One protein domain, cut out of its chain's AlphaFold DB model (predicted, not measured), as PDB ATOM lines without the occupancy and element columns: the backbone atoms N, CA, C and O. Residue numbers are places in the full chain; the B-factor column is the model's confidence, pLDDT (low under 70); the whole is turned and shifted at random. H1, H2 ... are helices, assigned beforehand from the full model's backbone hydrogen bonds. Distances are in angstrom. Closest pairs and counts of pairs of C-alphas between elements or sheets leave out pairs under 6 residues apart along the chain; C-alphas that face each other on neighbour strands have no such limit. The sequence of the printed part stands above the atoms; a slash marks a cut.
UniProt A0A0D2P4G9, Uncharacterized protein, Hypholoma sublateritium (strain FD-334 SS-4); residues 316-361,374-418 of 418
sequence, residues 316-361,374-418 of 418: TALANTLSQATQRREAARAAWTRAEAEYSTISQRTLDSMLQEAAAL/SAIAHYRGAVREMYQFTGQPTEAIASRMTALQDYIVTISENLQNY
ATOM      1  N   THR A 316     163.443 205.301 164.835       97.88
ATOM      2  CA  THR A 316     163.477 205.910 166.173       97.88
ATOM      3  C   THR A 316     163.611 204.848 167.268       97.88
ATOM      4  O   THR A 316     164.425 204.993 168.180       97.88
ATOM      5  N   ALA A 317     162.888 203.730 167.156       97.50
ATOM      6  CA  ALA A 317     163.009 202.614 168.093       97.50
ATOM      7  C   ALA A 317     164.417 201.986 168.082       97.50
ATOM      8  O   ALA A 317     164.981 201.691 169.141       97.50
ATOM      9  N   LEU A 318     165.019 201.827 166.898       98.12
ATOM     10  CA  LEU A 318     166.393 201.335 166.761       98.12
ATOM     11  C   LEU A 318     167.416 202.312 167.354       98.12
ATOM     12  O   LEU A 318     168.311 201.879 168.081       98.12
ATOM     13  N   ALA A 319     167.262 203.617 167.115       97.75
ATOM     14  CA  ALA A 319     168.131 204.644 167.689       97.75
ATOM     15  C   ALA A 319     168.080 204.638 169.228       97.75
ATOM     16  O   ALA A 319     169.123 204.658 169.886       97.75
ATOM     17  N   ASN A 320     166.884 204.507 169.807       97.81
ATOM     18  CA  ASN A 320     166.707 204.394 171.256       97.81
ATOM     19  C   ASN A 320     167.359 203.123 171.820       97.81
ATOM     20  O   ASN A 320     168.014 203.169 172.860       97.81
ATOM     21  N   THR A 321     167.243 202.000 171.105       97.94
ATOM     22  CA  THR A 321     167.878 200.733 171.500       97.94
ATOM     23  C   THR A 321     169.406 200.844 171.479       97.94
ATOM     24  O   THR A 321     170.074 200.399 172.414       97.94
ATOM     25  N   LEU A 322     169.975 201.481 170.450       97.94
ATOM     26  CA  LEU A 322     171.419 201.700 170.340       97.94
ATOM     27  C   LEU A 322     171.942 202.650 171.428       97.94
ATOM     28  O   LEU A 322     172.997 202.399 172.016       97.94
ATOM     29  N   SER A 323     171.188 203.707 171.732       98.25
ATOM     30  CA  SER A 323     171.486 204.623 172.838       98.25
ATOM     31  C   SER A 323     171.521 203.877 174.177       98.25
ATOM     32  O   SER A 323     172.512 203.941 174.910       98.25
ATOM     33  N   GLN A 324     170.510 203.044 174.450       97.88
ATOM     34  CA  GLN A 324     170.454 202.240 175.671       97.88
ATOM     35  C   GLN A 324     171.601 201.218 175.758       97.88
ATOM     36  O   GLN A 324     172.182 201.025 176.827       97.88
ATOM     37  N   ALA A 325     171.957 200.566 174.648       96.50
ATOM     38  CA  ALA A 325     173.085 199.636 174.604       96.50
ATOM     39  C   ALA A 325     174.421 200.341 174.900       96.50
ATOM     40  O   ALA A 325     175.261 199.803 175.625       96.50
ATOM     41  N   THR A 326     174.593 201.563 174.394       97.62
ATOM     42  CA  THR A 326     175.779 202.392 174.654       97.62
ATOM     43  C   THR A 326     175.873 202.758 176.133       97.62
ATOM     44  O   THR A 326     176.906 202.515 176.757       97.62
ATOM     45  N   GLN A 327     174.766 203.199 176.734       98.31
ATOM     46  CA  GLN A 327     174.706 203.511 178.162       98.31
ATOM     47  C   GLN A 327     175.020 202.289 179.042       98.31
ATOM     48  O   GLN A 327     175.761 202.394 180.018       98.31
ATOM     49  N   ARG A 328     174.517 201.097 178.684       97.75
ATOM     50  CA  ARG A 328     174.837 199.849 179.404       97.75
ATOM     51  C   ARG A 328     176.318 199.491 179.307       97.75
ATOM     52  O   ARG A 328     176.903 199.051 180.294       97.75
ATOM     53  N   ARG A 329     176.940 199.702 178.144       97.50
ATOM     54  CA  ARG A 329     178.378 199.472 177.952       97.50
ATOM     55  C   ARG A 329     179.223 200.421 178.800       97.50
ATOM     56  O   ARG A 329     180.221 199.995 179.376       97.50
ATOM     57  N   GLU A 330     178.837 201.689 178.886       98.00
ATOM     58  CA  GLU A 330     179.517 202.678 179.729       98.00
ATOM     59  C   GLU A 330     179.346 202.368 181.217       98.00
ATOM     60  O   GLU A 330     180.329 202.378 181.958       98.00
ATOM     61  N   ALA A 331     178.141 201.980 181.642       97.00
ATOM     62  CA  ALA A 331     177.888 201.532 183.009       97.00
ATOM     63  C   ALA A 331     178.724 200.291 183.376       97.00
ATOM     64  O   ALA A 331     179.298 200.238 184.463       97.00
ATOM     65  N   ALA A 332     178.853 199.323 182.461       95.12
ATOM     66  CA  ALA A 332     179.689 198.140 182.657       95.12
ATOM     67  C   ALA A 332     181.180 198.496 182.784       95.12
ATOM     68  O   ALA A 332     181.860 197.975 183.665       95.12
ATOM     69  N   ARG A 333     181.685 199.433 181.968       97.00
ATOM     70  CA  ARG A 333     183.060 199.945 182.102       97.00
ATOM     71  C   ARG A 333     183.283 200.633 183.447       97.00
ATOM     72  O   ARG A 333     184.269 200.350 184.111       97.00
ATOM     73  N   ALA A 334     182.351 201.481 183.879       96.25
ATOM     74  CA  ALA A 334     182.444 202.154 185.172       96.25
ATOM     75  C   ALA A 334     182.357 201.176 186.361       96.25
ATOM     76  O   ALA A 334     182.958 201.417 187.407       96.25
ATOM     77  N   ALA A 335     181.599 200.083 186.229       95.00
ATOM     78  CA  ALA A 335     181.567 199.010 187.222       95.00
ATOM     79  C   ALA A 335     182.896 198.241 187.266       95.00
ATOM     80  O   ALA A 335     183.422 198.020 188.352       95.00
ATOM     81  N   TRP A 336     183.471 197.919 186.103       94.06
ATOM     82  CA  TRP A 336     184.785 197.279 186.008       94.06
ATOM     83  C   TRP A 336     185.882 198.119 186.671       94.06
ATOM     84  O   TRP A 336     186.596 197.617 187.531       94.06
ATOM     85  N   THR A 337     185.968 199.416 186.358       95.38
ATOM     86  CA  THR A 337     186.973 200.308 186.960       95.38
ATOM     87  C   THR A 337     186.832 200.408 188.483       95.38
ATOM     88  O   THR A 337     187.833 200.498 189.189       95.38
ATOM     89  N   ARG A 338     185.601 200.363 189.015       96.62
ATOM     90  CA  ARG A 338     185.376 200.313 190.470       96.62
ATOM     91  C   ARG A 338     185.844 198.994 191.079       96.62
ATOM     92  O   ARG A 338     186.547 199.027 192.081       96.62
ATOM     93  N   ALA A 339     185.513 197.866 190.453       92.62
ATOM     94  CA  ALA A 339     185.966 196.553 190.907       92.62
ATOM     95  C   ALA A 339     187.500 196.443 190.898       92.62
ATOM     96  O   ALA A 339     188.088 195.921 191.839       92.62
ATOM     97  N   GLU A 340     188.161 196.996 189.880       92.94
ATOM     98  CA  GLU A 340     189.623 197.037 189.783       92.94
ATOM     99  C   GLU A 340     190.256 197.876 190.911       92.94
ATOM    100  O   GLU A 340     191.245 197.465 191.522       92.94
ATOM    101  N   ALA A 341     189.646 199.014 191.260       93.12
ATOM    102  CA  ALA A 341     190.091 199.845 192.380       93.12
ATOM    103  C   ALA A 341     189.893 199.159 193.747       93.12
ATOM    104  O   ALA A 341     190.782 199.202 194.603       93.12
ATOM    105  N   GLU A 342     188.749 198.501 193.954       94.69
ATOM    106  CA  GLU A 342     188.472 197.727 195.169       94.69
ATOM    107  C   GLU A 342     189.444 196.553 195.310       94.69
ATOM    108  O   GLU A 342     190.038 196.368 196.372       94.69
ATOM    109  N   TYR A 343     189.678 195.815 194.225       89.00
ATOM    110  CA  TYR A 343     190.607 194.693 194.205       89.00
ATOM    111  C   TYR A 343     192.046 195.126 194.513       89.00
ATOM    112  O   TYR A 343     192.704 194.526 195.362       89.00
ATOM    113  N   SER A 344     192.515 196.217 193.897       89.81
ATOM    114  CA  SER A 344     193.826 196.808 194.202       89.81
ATOM    115  C   SER A 344     193.948 197.152 195.691       89.81
ATOM    116  O   SER A 344     194.934 196.794 196.339       89.81
ATOM    117  N   THR A 345     192.897 197.733 196.273       93.69
ATOM    118  CA  THR A 345     192.855 198.071 197.701       93.69
ATOM    119  C   THR A 345     192.902 196.827 198.593       93.69
ATOM    120  O   THR A 345     193.618 196.816 199.593       93.69
ATOM    121  N   ILE A 346     192.163 195.768 198.245       91.44
ATOM    122  CA  ILE A 346     192.177 194.497 198.985       91.44
ATOM    123  C   ILE A 346     193.567 193.862 198.906       91.44
ATOM    124  O   ILE A 346     194.132 193.528 199.942       91.44
ATOM    125  N   SER A 347     194.154 193.777 197.708       88.81
ATOM    126  CA  SER A 347     195.481 193.186 197.506       88.81
ATOM    127  C   SER A 347     196.572 193.901 198.313       88.81
ATOM    128  O   SER A 347     197.427 193.246 198.909       88.81
ATOM    129  N   GLN A 348     196.506 195.235 198.407       89.25
ATOM    130  CA  GLN A 348     197.422 196.024 199.231       89.25
ATOM    131  C   GLN A 348     197.237 195.735 200.719       89.25
ATOM    132  O   GLN A 348     198.224 195.482 201.402       89.25
ATOM    133  N   ARG A 349     195.994 195.695 201.219       93.62
ATOM    134  CA  ARG A 349     195.735 195.354 202.628       93.62
ATOM    135  C   ARG A 349     196.204 193.947 202.974       93.62
ATOM    136  O   ARG A 349     196.774 193.761 204.041       93.62
ATOM    137  N   THR A 350     195.982 192.970 202.096       91.44
ATOM    138  CA  THR A 350     196.457 191.597 202.311       91.44
ATOM    139  C   THR A 350     197.981 191.552 202.375       91.44
ATOM    140  O   THR A 350     198.530 190.939 203.286       91.44
ATOM    141  N   LEU A 351     198.669 192.253 201.469       88.44
ATOM    142  CA  LEU A 351     200.129 192.336 201.486       88.44
ATOM    143  C   LEU A 351     200.652 193.022 202.754       88.44
ATOM    144  O   LEU A 351     201.603 192.536 203.360       88.44
ATOM    145  N   ASP A 352     200.039 194.130 203.169       89.75
ATOM    146  CA  ASP A 352     200.435 194.829 204.392       89.75
ATOM    147  C   ASP A 352     200.149 193.982 205.645       89.75
ATOM    148  O   ASP A 352     200.974 193.971 206.554       89.75
ATOM    149  N   SER A 353     199.061 193.201 205.667       92.25
ATOM    150  CA  SER A 353     198.768 192.236 206.741       92.25
ATOM    151  C   SER A 353     199.827 191.137 206.815       92.25
ATOM    152  O   SER A 353     200.351 190.870 207.891       92.25
ATOM    153  N   MET A 354     200.208 190.550 205.674       86.00
ATOM    154  CA  MET A 354     201.281 189.551 205.611       86.00
ATOM    155  C   MET A 354     202.622 190.122 206.082       86.00
ATOM    156  O   MET A 354     203.359 189.461 206.806       86.00
ATOM    157  N   LEU A 355     202.947 191.359 205.692       85.88
ATOM    158  CA  LEU A 355     204.165 192.034 206.146       85.88
ATOM    159  C   LEU A 355     204.123 192.336 207.648       85.88
ATOM    160  O   LEU A 355     205.150 192.233 208.314       85.88
ATOM    161  N   GLN A 356     202.955 192.687 208.189       88.19
ATOM    162  CA  GLN A 356     202.771 192.938 209.615       88.19
ATOM    163  C   GLN A 356     202.882 191.648 210.440       88.19
ATOM    164  O   GLN A 356     203.531 191.655 211.485       88.19
ATOM    165  N   GLU A 357     202.318 190.538 209.963       88.38
ATOM    166  CA  GLU A 357     202.472 189.216 210.579       88.38
ATOM    167  C   GLU A 357     203.922 188.726 210.506       88.38
ATOM    168  O   GLU A 357     204.473 188.293 211.515       88.38
ATOM    169  N   ALA A 358     204.586 188.877 209.356       80.00
ATOM    170  CA  ALA A 358     206.002 188.544 209.213       80.00
ATOM    171  C   ALA A 358     206.890 189.388 210.140       80.00
ATOM    172  O   ALA A 358     207.840 188.870 210.719       80.00
ATOM    173  N   ALA A 359     206.569 190.673 210.328       82.06
ATOM    174  CA  ALA A 359     207.270 191.537 211.275       82.06
ATOM    175  C   ALA A 359     207.020 191.141 212.740       82.06
ATOM    176  O   ALA A 359     207.911 191.310 213.566       82.06
ATOM    177  N   ALA A 360     205.838 190.610 213.066       82.50
ATOM    178  CA  ALA A 360     205.526 190.103 214.402       82.50
ATOM    179  C   ALA A 360     206.198 188.750 214.696       82.50
ATOM    180  O   ALA A 360     206.543 188.479 215.844       82.50
ATOM    181  N   LEU A 361     206.391 187.917 213.668       81.06
ATOM    182  CA  LEU A 361     207.083 186.627 213.751       81.06
ATOM    183  C   LEU A 361     208.606 186.743 213.640       81.06
ATOM    184  O   LEU A 361     209.302 185.782 213.965       81.06
ATOM    185  N   SER A 374     214.972 197.310 201.201       76.12
ATOM    186  CA  SER A 374     215.116 196.952 199.785       76.12
ATOM    187  C   SER A 374     214.459 195.614 199.444       76.12
ATOM    188  O   SER A 374     213.814 195.529 198.403       76.12
ATOM    189  N   ALA A 375     214.536 194.604 200.317       74.50
ATOM    190  CA  ALA A 375     213.850 193.328 200.121       74.50
ATOM    191  C   ALA A 375     212.326 193.518 200.136       74.50
ATOM    192  O   ALA A 375     211.636 193.044 199.235       74.50
ATOM    193  N   ILE A 376     211.804 194.303 201.086       74.62
ATOM    194  CA  ILE A 376     210.372 194.648 201.152       74.62
ATOM    195  C   ILE A 376     209.930 195.399 199.885       74.62
ATOM    196  O   ILE A 376     208.879 195.100 199.314       74.62
ATOM    197  N   ALA A 377     210.736 196.354 199.409       74.31
ATOM    198  CA  ALA A 377     210.458 197.075 198.168       74.31
ATOM    199  C   ALA A 377     210.474 196.148 196.939       74.31
ATOM    200  O   ALA A 377     209.597 196.263 196.081       74.31
ATOM    201  N   HIS A 378     211.417 195.202 196.876       76.25
ATOM    202  CA  HIS A 378     211.513 194.221 195.796       76.25
ATOM    203  C   HIS A 378     210.301 193.278 195.778       76.25
ATOM    204  O   HIS A 378     209.727 193.032 194.718       76.25
ATOM    205  N   TYR A 379     209.837 192.822 196.946       72.44
ATOM    206  CA  TYR A 379     208.612 192.026 197.061       72.44
ATOM    207  C   TYR A 379     207.368 192.803 196.625       72.44
ATOM    208  O   TYR A 379     206.566 192.296 195.841       72.44
ATOM    209  N   ARG A 380     207.231 194.064 197.056       76.12
ATOM    210  CA  ARG A 380     206.147 194.949 196.597       76.12
ATOM    211  C   ARG A 380     206.171 195.150 195.077       76.12
ATOM    212  O   ARG A 380     205.107 195.206 194.463       76.12
ATOM    213  N   GLY A 381     207.360 195.242 194.478       78.25
ATOM    214  CA  GLY A 381     207.552 195.312 193.028       78.25
ATOM    215  C   GLY A 381     207.096 194.040 192.312       78.25
ATOM    216  O   GLY A 381     206.244 194.116 191.432       78.25
ATOM    217  N   ALA A 382     207.577 192.874 192.749       75.31
ATOM    218  CA  ALA A 382     207.252 191.584 192.139       75.31
ATOM    219  C   ALA A 382     205.754 191.245 192.213       75.31
ATOM    220  O   ALA A 382     205.169 190.782 191.234       75.31
ATOM    221  N   VAL A 383     205.101 191.522 193.348       70.19
ATOM    222  CA  VAL A 383     203.646 191.346 193.493       70.19
ATOM    223  C   VAL A 383     202.898 192.264 192.521       70.19
ATOM    224  O   VAL A 383     201.977 191.818 191.841       70.19
ATOM    225  N   ARG A 384     203.323 193.529 192.390       72.25
ATOM    226  CA  ARG A 384     202.715 194.489 191.457       72.25
ATOM    227  C   ARG A 384     202.883 194.066 189.995       72.25
ATOM    228  O   ARG A 384     201.922 194.167 189.239       72.25
ATOM    229  N   GLU A 385     204.062 193.585 189.607       75.19
ATOM    230  CA  GLU A 385     204.314 193.077 188.252       75.19
ATOM    231  C   GLU A 385     203.466 191.839 187.949       75.19
ATOM    232  O   GLU A 385     202.805 191.799 186.913       75.19
ATOM    233  N   MET A 386     203.382 190.870 188.870       65.81
ATOM    234  CA  MET A 386     202.515 189.699 188.682       65.81
ATOM    235  C   MET A 386     201.051 190.095 188.449       65.81
ATOM    236  O   MET A 386     200.411 189.538 187.559       65.81
ATOM    237  N   TYR A 387     200.537 191.095 189.174       64.19
ATOM    238  CA  TYR A 387     199.169 191.587 188.983       64.19
ATOM    239  C   TYR A 387     198.952 192.335 187.663       64.19
ATOM    240  O   TYR A 387     197.897 192.185 187.048       64.19
ATOM    241  N   GLN A 388     199.933 193.120 187.206       67.31
ATOM    242  CA  GLN A 388     199.841 193.825 185.922       67.31
ATOM    243  C   GLN A 388     199.796 192.864 184.729       67.31
ATOM    244  O   GLN A 388     199.171 193.182 183.719       67.31
ATOM    245  N   PHE A 389     200.426 191.694 184.844       62.56
ATOM    246  CA  PHE A 389     200.521 190.742 183.740       62.56
ATOM    247  C   PHE A 389     199.351 189.756 183.644       62.56
ATOM    248  O   PHE A 389     199.041 189.322 182.537       62.56
ATOM    249  N   THR A 390     198.688 189.389 184.748       59.00
ATOM    250  CA  THR A 390     197.649 188.342 184.691       59.00
ATOM    251  C   THR A 390     196.232 188.867 184.485       59.00
ATOM    252  O   THR A 390     195.392 188.108 184.007       59.00
ATOM    253  N   GLY A 391     195.923 190.126 184.836       52.59
ATOM    254  CA  GLY A 391     194.585 190.732 184.672       52.59
ATOM    255  C   GLY A 391     193.428 190.008 185.395       52.59
ATOM    256  O   GLY A 391     192.275 190.423 185.303       52.59
ATOM    257  N   GLN A 392     193.737 188.922 186.102       46.84
ATOM    258  CA  GLN A 392     192.867 188.014 186.839       46.84
ATOM    259  C   GLN A 392     193.700 187.446 188.005       46.84
ATOM    260  O   GLN A 392     194.892 187.160 187.811       46.84
ATOM    261  N   PRO A 393     193.112 187.231 189.193       49.44
ATOM    262  CA  PRO A 393     193.706 186.361 190.197       49.44
ATOM    263  C   PRO A 393     193.665 184.928 189.668       49.44
ATOM    264  O   PRO A 393     192.673 184.223 189.819       49.44
ATOM    265  N   THR A 394     194.714 184.501 188.976       57.44
ATOM    266  CA  THR A 394     194.852 183.099 188.593       57.44
ATOM    267  C   THR A 394     195.211 182.275 189.830       57.44
ATOM    268  O   THR A 394     195.913 182.756 190.720       57.44
ATOM    269  N   GLU A 395     194.791 181.006 189.866       55.81
ATOM    270  CA  GLU A 395     195.275 180.002 190.833       55.81
ATOM    271  C   GLU A 395     196.806 179.984 190.938       55.81
ATOM    272  O   GLU A 395     197.347 179.631 191.977       55.81
ATOM    273  N   ALA A 396     197.521 180.435 189.902       53.38
ATOM    274  CA  ALA A 396     198.967 180.610 189.918       53.38
ATOM    275  C   ALA A 396     199.454 181.650 190.947       53.38
ATOM    276  O   ALA A 396     200.519 181.463 191.528       53.38
ATOM    277  N   ILE A 397     198.698 182.727 191.202       59.38
ATOM    278  CA  ILE A 397     199.028 183.704 192.255       59.38
ATOM    279  C   ILE A 397     198.789 183.077 193.625       59.38
ATOM    280  O   ILE A 397     199.657 183.181 194.486       59.38
ATOM    281  N   ALA A 398     197.661 182.384 193.813       58.72
ATOM    282  CA  ALA A 398     197.384 181.658 195.050       58.72
ATOM    283  C   ALA A 398     198.461 180.591 195.313       58.72
ATOM    284  O   ALA A 398     199.063 180.593 196.374       58.72
ATOM    285  N   SER A 399     198.802 179.778 194.312       65.06
ATOM    286  CA  SER A 399     199.851 178.756 194.378       65.06
ATOM    287  C   SER A 399     201.234 179.344 194.666       65.06
ATOM    288  O   SER A 399     201.968 178.792 195.480       65.06
ATOM    289  N   ARG A 400     201.595 180.486 194.062       63.31
ATOM    290  CA  ARG A 400     202.864 181.168 194.364       63.31
ATOM    291  C   ARG A 400     202.879 181.799 195.752       63.31
ATOM    292  O   ARG A 400     203.924 181.785 196.388       63.31
ATOM    293  N   MET A 401     201.751 182.331 196.220       63.69
ATOM    294  CA  MET A 401     201.609 182.830 197.591       63.69
ATOM    295  C   MET A 401     201.733 181.678 198.593       63.69
ATOM    296  O   MET A 401     202.492 181.809 199.544       63.69
ATOM    297  N   THR A 402     201.090 180.535 198.336       70.31
ATOM    298  CA  THR A 402     201.229 179.314 199.145       70.31
ATOM    299  C   THR A 402     202.671 178.815 199.155       70.31
ATOM    300  O   THR A 402     203.230 178.633 200.225       70.31
ATOM    301  N   ALA A 403     203.328 178.715 197.995       68.25
ATOM    302  CA  ALA A 403     204.733 178.305 197.920       68.25
ATOM    303  C   ALA A 403     205.674 179.263 198.673       68.25
ATOM    304  O   ALA A 403     206.678 178.845 199.245       68.25
ATOM    305  N   LEU A 404     205.358 180.560 198.685       71.38
ATOM    306  CA  LEU A 404     206.113 181.553 199.442       71.38
ATOM    307  C   LEU A 404     205.871 181.420 200.951       71.38
ATOM    308  O   LEU A 404     206.802 181.573 201.737       71.38
ATOM    309  N   GLN A 405     204.641 181.105 201.345       69.19
ATOM    310  CA  GLN A 405     204.266 180.824 202.725       69.19
ATOM    311  C   GLN A 405     204.985 179.565 203.231       69.19
ATOM    312  O   GLN A 405     205.610 179.614 204.288       69.19
ATOM    313  N   ASP A 406     205.030 178.505 202.421       70.81
ATOM    314  CA  ASP A 406     205.775 177.273 202.705       70.81
ATOM    315  C   ASP A 406     207.285 177.534 202.822       70.81
ATOM    316  O   ASP A 406     207.948 177.005 203.715       70.81
ATOM    317  N   TYR A 407     207.847 178.395 201.967       71.31
ATOM    318  CA  TYR A 407     209.259 178.780 202.039       71.31
ATOM    319  C   TYR A 407     209.589 179.556 203.323       71.31
ATOM    320  O   TYR A 407     210.608 179.289 203.960       71.31
ATOM    321  N   ILE A 408     208.721 180.488 203.735       70.75
ATOM    322  CA  ILE A 408     208.877 181.227 204.997       70.75
ATOM    323  C   ILE A 408     208.807 180.266 206.188       70.75
ATOM    324  O   ILE A 408     209.665 180.341 207.068       70.75
ATOM    325  N   VAL A 409     207.841 179.340 206.192       71.19
ATOM    326  CA  VAL A 409     207.722 178.300 207.228       71.19
ATOM    327  C   VAL A 409     208.995 177.452 207.277       71.19
ATOM    328  O   VAL A 409     209.602 177.333 208.337       71.19
ATOM    329  N   THR A 410     209.485 176.986 206.127       75.50
ATOM    330  CA  THR A 410     210.706 176.166 206.028       75.50
ATOM    331  C   THR A 410     211.945 176.899 206.557       75.50
ATOM    332  O   THR A 410     212.766 176.316 207.265       75.50
ATOM    333  N   ILE A 411     212.112 178.188 206.241       69.00
ATOM    334  CA  ILE A 411     213.209 178.990 206.805       69.00
ATOM    335  C   ILE A 411     213.057 179.113 208.321       69.00
ATOM    336  O   ILE A 411     214.050 178.986 209.036       69.00
ATOM    337  N   SER A 412     211.840 179.355 208.816       60.88
ATOM    338  CA  SER A 412     211.596 179.512 210.250       60.88
ATOM    339  C   SER A 412     211.889 178.232 211.039       60.88
ATOM    340  O   SER A 412     212.516 178.309 212.090       60.88
ATOM    341  N   GLU A 413     211.536 177.062 210.501       73.38
ATOM    342  CA  GLU A 413     211.836 175.757 211.102       73.38
ATOM    343  C   GLU A 413     213.339 175.470 211.101       73.38
ATOM    344  O   GLU A 413     213.894 175.038 212.111       73.38
ATOM    345  N   ASN A 414     214.033 175.769 210.000       69.19
ATOM    346  CA  ASN A 414     215.485 175.614 209.939       69.19
ATOM    347  C   ASN A 414     216.197 176.532 210.938       69.19
ATOM    348  O   ASN A 414     217.143 176.092 211.581       69.19
ATOM    349  N   LEU A 415     215.730 177.772 211.114       65.12
ATOM    350  CA  LEU A 415     216.289 178.705 212.097       65.12
ATOM    351  C   LEU A 415     216.027 178.294 213.551       65.12
ATOM    352  O   LEU A 415     216.811 178.672 214.405       65.12
ATOM    353  N   GLN A 416     214.961 177.544 213.847       67.94
ATOM    354  CA  GLN A 416     214.710 177.017 215.198       67.94
ATOM    355  C   GLN A 416     215.613 175.829 215.562       67.94
ATOM    356  O   GLN A 416     215.780 175.530 216.743       67.94
ATOM    357  N   ASN A 417     216.164 175.138 214.561       71.88
ATOM    358  CA  ASN A 417     217.061 173.999 214.757       71.88
ATOM    359  C   ASN A 417     218.539 174.403 214.919       71.88
ATOM    360  O   ASN A 417     219.368 173.539 215.214       71.88
ATOM    361  N   TYR A 418     218.863 175.684 214.717       57.50
ATOM    362  CA  TYR A 418     220.167 176.296 214.994       57.50
ATOM    363  C   TYR A 418     220.097 177.124 216.274       57.50
ATOM    364  O   TYR A 418     221.117 177.130 217.003       57.50
TER     365      TYR A 418
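What this domain is: This is residues 316 to 361 and 374 to 418 of the 418 residues of an uncharacterized protein of Hypholoma sublateritium (strain FD-334 SS-4) (UniProt A0A0D2P4G9). One very long helix, H1, makes the length of a rod, and two shorter helices, H2 and H3, run loosely beside its later part, with few contacts among the three. The first stretch of H1, residues 316 to 339, sticks out as a long arm from one end of the body, and residues 413 to 418, of which 413 to 416 belong to H3, stick out as well. H2 runs back opposite to H3, and a tight link joins the two. The printed part has 91 residues with three named helices in the order H1, H2, H3 and no named strand, and its class is all helix. The whole is extended, with a radius of gyration of the C-alphas of 20.9 A and spans of 80 by 21 by 18 A.

How they stand to each other: H1, residues 316 to 361, touches no helix. H2, residues 374 to 390, and H1 are near each other, with 13 pairs of C-alphas within 10 A; their closest C-alphas are 8.2 A apart. H3, residues 395 to 416, is close to H2 but not clearly touching it, with 1 pair of C-alphas within 8 A. That closest pair is Met 386 and Ile 397, whose C-alphas are 7.8 A apart. The lines of H2 and H3 stand at a shallow tilt of 22 degrees, and the two run opposite ways, with their centres 16.5 A apart. H1 and H3 are apart. In H1, H2 and H3 every pair of O i and N i+4 is within hydrogen-bond range.

Where its parts are: H1 begins at C-alpha 316, at (163.477, 205.910, 166.173), and ends at C-alpha 361, at (207.083, 186.627, 213.751). It has 46 residues and measures 67.4 A from first to last C-alpha. H2 has 17 residues, from Ser 374 to Thr 390, and measures 24.6 A. H3 has 22 residues, from Glu 395 to Gln 416, measures 31.3 A and ends with C-alpha 416 at (214.710, 177.017, 215.198).

The domain as a whole: The two C-alphas farthest apart are those of Thr 316 and Tyr 418, the chain's last residue, at 80.5 A. Without the stretches that stand free, the body has 61 residues and spans 34 by 20 by 19 A. Residues 362 to 373 are not printed, and C-alphas 361 and 374 are 19.1 A apart across this cut. The link from H1 to H2 lies across the cut, and the link from H2 to H3, with 4 residues between them, is tight. The mean pLDDT of the printed part is 80.1, with 93 for H1, 71 for H2 and 67 for H3. In this predicted model 24 printed residues are under 70, among them residues 386 to 401 and residues 414 to 416.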